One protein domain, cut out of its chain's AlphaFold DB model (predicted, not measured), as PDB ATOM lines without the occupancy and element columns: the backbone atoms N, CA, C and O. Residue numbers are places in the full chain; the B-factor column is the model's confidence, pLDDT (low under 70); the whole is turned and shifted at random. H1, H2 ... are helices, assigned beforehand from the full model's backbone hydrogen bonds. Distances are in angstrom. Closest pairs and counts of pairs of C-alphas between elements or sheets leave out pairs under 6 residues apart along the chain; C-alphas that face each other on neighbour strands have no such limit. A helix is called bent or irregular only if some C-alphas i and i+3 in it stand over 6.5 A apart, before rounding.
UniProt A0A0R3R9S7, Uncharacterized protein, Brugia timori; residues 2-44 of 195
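This is residues 2 to 44 of the 195 residues of an uncharacterized protein of Brugia timori (UniProt A0A0R3R9S7). One long, kinked helix, H1, is followed by a tight turn, after which a shorter helix, H2, folds back at a steep tilt and packs on H1 with residues 32 to 36 alone. H1 runs along most of the longest axis, and short ends without a named element precede H1 and follow H2. The printed part has 43 residues with two named helices, H1 then H2, and no named strand; its class is all helix. It is only just compact, close to loose, with a radius of gyration of the C-alphas of 10.9 A and spans of 33 by 23 by 16 A.

H1, residues 6 to 24, has a kink of 58 degrees near residue 18. H2, residues 29 to 40, touches H1 with residues 32 to 36 alone; the closest C-alphas, those of Tyr 11 and His 36, are 6.9 A apart. Their centres are 9.0 A apart. They run opposite ways at a steep tilt of 63 degrees. The O i to N i+4 pairs within hydrogen-bond range are 12 of 15 in H1 and 6 of 8 in H2.

H1 begins at C-alpha 6, (183.343, 176.337, 140.907), and is 27.6 A from first to last C-alpha. It is irregular: C-alphas 17 and 20 are 7.6 A apart. H2 is 17.6 A long, from C-alpha 29 to C-alpha 40 at (174.066, 167.804, 136.904). It is only just irregular, with C-alphas 30 and 33 6.9 A apart.

The two C-alphas farthest apart, those of Gly 2 and Ala 25, are 34.0 A apart. The printed part has no cut, and the link from H1 to H2, of 4 residues, is tight. The mean pLDDT of the printed part is 89.6; residues 2 to 4 are under 70.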
ATOM      1  N   GLY A   2     189.612 187.837 140.379       53.44
ATOM      2  CA  GLY A   2     188.367 187.227 140.857       53.44
ATOM      3  C   GLY A   2     188.454 185.707 140.755       53.44
ATOM      4  O   GLY A   2     188.816 185.182 139.704       53.44
ATOM      5  N   THR A   3     188.175 185.003 141.845       54.22
ATOM      6  CA  THR A   3     188.046 183.545 141.859       54.22
ATOM      7  C   THR A   3     186.833 183.167 141.013       54.22
ATOM      8  O   THR A   3     185.704 183.434 141.423       54.22
ATOM      9  N   LYS A   4     187.048 182.592 139.821       58.25
ATOM     10  CA  LYS A   4     185.956 181.987 139.045       58.25
ATOM     11  C   LYS A   4     185.236 180.971 139.931       58.25
ATOM     12  O   LYS A   4     185.891 180.159 140.588       58.25
ATOM     13  N   ASN A   5     183.910 181.061 139.975       74.94
ATOM     14  CA  ASN A   5     183.082 180.198 140.802       74.94
ATOM     15  C   ASN A   5     183.224 178.739 140.323       74.94
ATOM     16  O   ASN A   5     183.421 178.490 139.132       74.94
ATOM     17  N   ILE A   6     183.168 177.767 141.237       72.06
ATOM     18  CA  ILE A   6     183.343 176.337 140.907       72.06
ATOM     19  C   ILE A   6     182.321 175.903 139.846       72.06
ATOM     20  O   ILE A   6     182.650 175.123 138.951       72.06
ATOM     21  N   ASP A   7     181.117 176.464 139.909       76.94
ATOM     22  CA  ASP A   7     180.033 176.185 138.970       76.94
ATOM     23  C   ASP A   7     180.303 176.745 137.569       76.94
ATOM     24  O   ASP A   7     179.989 176.087 136.577       76.94
ATOM     25  N   ASP A   8     180.981 177.894 137.466       82.19
ATOM     26  CA  ASP A   8     181.380 178.455 136.172       82.19
ATOM     27  C   ASP A   8     182.466 177.602 135.506       82.19
ATOM     28  O   ASP A   8     182.396 177.351 134.307       82.19
ATOM     29  N   ASN A   9     183.424 177.076 136.277       83.88
ATOM     30  CA  ASN A   9     184.442 176.169 135.736       83.88
ATOM     31  C   ASN A   9     183.830 174.839 135.255       83.88
ATOM     32  O   ASN A   9     184.223 174.316 134.211       83.88
ATOM     33  N   LYS A  10     182.853 174.290 135.993       89.00
ATOM     34  CA  LYS A  10     182.115 173.086 135.570       89.00
ATOM     35  C   LYS A  10     181.339 173.339 134.277       89.00
ATOM     36  O   LYS A  10     181.421 172.532 133.351       89.00
ATOM     37  N   TYR A  11     180.653 174.479 134.196       93.44
ATOM     38  CA  TYR A  11     179.902 174.880 133.011       93.44
ATOM     39  C   TYR A  11     180.807 175.117 131.789       93.44
ATOM     40  O   TYR A  11     180.506 174.606 130.714       93.44
ATOM     41  N   GLU A  12     181.950 175.800 131.931       93.69
ATOM     42  CA  GLU A  12     182.926 175.982 130.838       93.69
ATOM     43  C   GLU A  12     183.422 174.628 130.290       93.69
ATOM     44  O   GLU A  12     183.535 174.418 129.075       93.69
ATOM     45  N   GLY A  13     183.661 173.665 131.185       93.75
ATOM     46  CA  GLY A  13     184.015 172.296 130.816       93.75
ATOM     47  C   GLY A  13     182.886 171.535 130.112       93.75
ATOM     48  O   GLY A  13     183.161 170.667 129.285       93.75
ATOM     49  N   PHE A  14     181.622 171.818 130.431       94.88
ATOM     50  CA  PHE A  14     180.463 171.266 129.725       94.88
ATOM     51  C   PHE A  14     180.303 171.895 128.336       94.88
ATOM     52  O   PHE A  14     180.230 171.166 127.347       94.88
ATOM     53  N   GLU A  15     180.312 173.228 128.244       95.25
ATOM     54  CA  GLU A  15     180.142 173.957 126.982       95.25
ATOM     55  C   GLU A  15     181.211 173.532 125.971       95.25
ATOM     56  O   GLU A  15     180.873 173.119 124.866       95.25
ATOM     57  N   SER A  16     182.487 173.503 126.363       95.00
ATOM     58  CA  SER A  16     183.581 173.089 125.468       95.00
ATOM     59  C   SER A  16     183.438 171.669 124.903       95.00
ATOM     60  O   SER A  16     183.810 171.431 123.756       95.00
ATOM     61  N   ARG A  17     182.884 170.723 125.673       95.56
ATOM     62  CA  ARG A  17     182.703 169.325 125.240       95.56
ATOM     63  C   ARG A  17     181.436 169.105 124.420       95.56
ATOM     64  O   ARG A  17     181.443 168.280 123.511       95.56
ATOM     65  N   HIS A  18     180.357 169.815 124.743       94.81
ATOM     66  CA  HIS A  18     179.023 169.533 124.209       94.81
ATOM     67  C   HIS A  18     178.509 170.588 123.223       94.81
ATOM     68  O   HIS A  18     177.507 170.346 122.557       94.81
ATOM     69  N   GLN A  19     179.194 171.724 123.050       95.25
ATOM     70  CA  GLN A  19     178.774 172.812 122.156       95.25
ATOM     71  C   GLN A  19     178.409 172.325 120.749       95.25
ATOM     72  O   GLN A  19     177.362 172.698 120.225       95.25
ATOM     73  N   GLN A  20     179.242 171.483 120.129       96.00
ATOM     74  CA  GLN A  20     178.964 170.978 118.778       96.00
ATOM     75  C   GLN A  20     177.688 170.126 118.732       96.00
ATOM     76  O   GLN A  20     176.922 170.231 117.777       96.00
ATOM     77  N   GLN A  21     177.433 169.329 119.774       96.00
ATOM     78  CA  GLN A  21     176.232 168.497 119.884       96.00
ATOM     79  C   GLN A  21     174.980 169.364 120.067       96.00
ATOM     80  O   GLN A  21     173.983 169.147 119.386       96.00
ATOM     81  N   LEU A  22     175.051 170.383 120.930       95.56
ATOM     82  CA  LEU A  22     173.939 171.301 121.191       95.56
ATOM     83  C   LEU A  22     173.582 172.135 119.954       95.56
ATOM     84  O   LEU A  22     172.405 172.313 119.651       95.56
ATOM     85  N   LEU A  23     174.590 172.592 119.205       95.75
ATOM     86  CA  LEU A  23     174.385 173.303 117.943       95.75
ATOM     87  C   LEU A  23     173.780 172.398 116.866       95.75
ATOM     88  O   LEU A  23     172.846 172.816 116.186       95.75
ATOM     89  N   ALA A  24     174.272 171.163 116.725       95.81
ATOM     90  CA  ALA A  24     173.725 170.198 115.771       95.81
ATOM     91  C   ALA A  24     172.269 169.817 116.095       95.81
ATOM     92  O   ALA A  24     171.476 169.603 115.183       95.81
ATOM     93  N   ALA A  25     171.907 169.786 117.383       93.00
ATOM     94  CA  ALA A  25     170.536 169.589 117.851       93.00
ATOM     95  C   ALA A  25     169.648 170.843 117.713       93.00
ATOM     96  O   ALA A  25     168.462 170.787 118.026       93.00
ATOM     97  N   GLY A  26     170.203 171.978 117.273       94.69
ATOM     98  CA  GLY A  26     169.466 173.230 117.116       94.69
ATOM     99  C   GLY A  26     169.077 173.899 118.437       94.69
ATOM    100  O   GLY A  26     168.158 174.712 118.438       94.69
ATOM    101  N   ILE A  27     169.750 173.582 119.550       94.44
ATOM    102  CA  ILE A  27     169.434 174.129 120.878       94.44
ATOM    103  C   ILE A  27     170.057 175.529 121.022       94.44
ATOM    104  O   ILE A  27     171.288 175.648 121.019       94.44
ATOM    105  N   PRO A  28     169.253 176.593 121.211       94.62
ATOM    106  CA  PRO A  28     169.771 177.946 121.403       94.62
ATOM    107  C   PRO A  28     170.663 178.099 122.642       94.62
ATOM    108  O   PRO A  28     170.444 177.475 123.682       94.62
ATOM    109  N   LYS A  29     171.658 178.990 122.550       94.25
ATOM    110  CA  LYS A  29     172.714 179.143 123.565       94.25
ATOM    111  C   LYS A  29     172.207 179.550 124.953       94.25
ATOM    112  O   LYS A  29     172.810 179.161 125.950       94.25
ATOM    113  N   HIS A  30     171.103 180.297 125.044       94.62
ATOM    114  CA  HIS A  30     170.545 180.720 126.335       94.62
ATOM    115  C   HIS A  30     170.026 179.551 127.182       94.62
ATOM    116  O   HIS A  30     169.993 179.669 128.403       94.62
ATOM    117  N   PHE A  31     169.719 178.403 126.571       96.38
ATOM    118  CA  PHE A  31     169.306 177.199 127.293       96.38
ATOM    119  C   PHE A  31     170.470 176.383 127.857       96.38
ATOM    120  O   PHE A  31     170.261 175.571 128.752       96.38
ATOM    121  N   TRP A  32     171.700 176.552 127.363       95.56
ATOM    122  CA  TRP A  32     172.795 175.616 127.658       95.56
ATOM    123  C   TRP A  32     173.180 175.589 129.135       95.56
ATOM    124  O   TRP A  32     173.432 174.518 129.685       95.56
ATOM    125  N   ARG A  33     173.195 176.756 129.790       94.75
ATOM    126  CA  ARG A  33     173.479 176.847 131.229       94.75
ATOM    127  C   ARG A  33     172.409 176.133 132.040       94.75
ATOM    128  O   ARG A  33     172.743 175.311 132.890       94.75
ATOM    129  N   ARG A  34     171.136 176.377 131.721       95.62
ATOM    130  CA  ARG A  34     170.029 175.733 132.424       95.62
ATOM    131  C   ARG A  34     169.985 174.229 132.170       95.62
ATOM    132  O   ARG A  34     169.783 173.459 133.099       95.62
ATOM    133  N   LEU A  35     170.253 173.802 130.940       95.38
ATOM    134  CA  LEU A  35     170.385 172.394 130.585       95.38
ATOM    135  C   LEU A  35     171.481 171.708 131.403       95.38
ATOM    136  O   LEU A  35     171.242 170.647 131.968       95.38
ATOM    137  N   HIS A  36     172.662 172.322 131.502       95.38
ATOM    138  CA  HIS A  36     173.756 171.808 132.323       95.38
ATOM    139  C   HIS A  36     173.343 171.650 133.791       95.38
ATOM    140  O   HIS A  36     173.587 170.603 134.381       95.38
ATOM    141  N   GLU A  37     172.676 172.649 134.370       94.56
ATOM    142  CA  GLU A  37     172.165 172.561 135.742       94.56
ATOM    143  C   GLU A  37     171.152 171.429 135.916       94.56
ATOM    144  O   GLU A  37     171.231 170.696 136.902       94.56
ATOM    145  N   LYS A  38     170.215 171.268 134.974       94.88
ATOM    146  CA  LYS A  38     169.237 170.176 135.022       94.88
ATOM    147  C   LYS A  38     169.916 168.812 134.893       94.88
ATOM    148  O   LYS A  38     169.533 167.894 135.601       94.88
ATOM    149  N   LEU A  39     170.948 168.689 134.055       92.75
ATOM    150  CA  LEU A  39     171.701 167.443 133.878       92.75
ATOM    151  C   LEU A  39     172.518 167.076 135.120       92.75
ATOM    152  O   LEU A  39     172.519 165.922 135.526       92.75
ATOM    153  N   VAL A  40     173.214 168.044 135.725       92.25
ATOM    154  CA  VAL A  40     174.066 167.804 136.904       92.25
ATOM    155  C   VAL A  40     173.242 167.442 138.137       92.25
ATOM    156  O   VAL A  40     173.684 166.627 138.939       92.25
ATOM    157  N   ASN A  41     172.071 168.059 138.288       91.69
ATOM    158  CA  ASN A  41     171.200 167.859 139.445       91.69
ATOM    159  C   ASN A  41     170.063 166.863 139.178       91.69
ATOM    160  O   ASN A  41     169.188 166.732 140.026       91.69
ATOM    161  N   GLU A  42     170.043 166.226 138.003       90.75
ATOM    162  CA  GLU A  42     168.995 165.283 137.600       90.75
ATOM    163  C   GLU A  42     167.574 165.864 137.783       90.75
ATOM    164  O   GLU A  42     166.677 165.232 138.333       90.75
ATOM    165  N   ILE A  43     167.363 167.106 137.330       92.25
ATOM    166  CA  ILE A  43     166.074 167.806 137.445       92.25
ATOM    167  C   ILE A  43     165.181 167.422 136.263       92.25
ATOM    168  O   ILE A  43     165.425 167.833 135.125       92.25
ATOM    169  N   PHE A  44     164.114 166.681 136.557       91.19
ATOM    170  CA  PHE A  44     163.118 166.218 135.592       91.19
ATOM    171  C   PHE A  44     161.747 166.823 135.904       91.19
ATOM    172  O   PHE A  44     160.876 166.170 136.470       91.19
TER     173      PHE A  44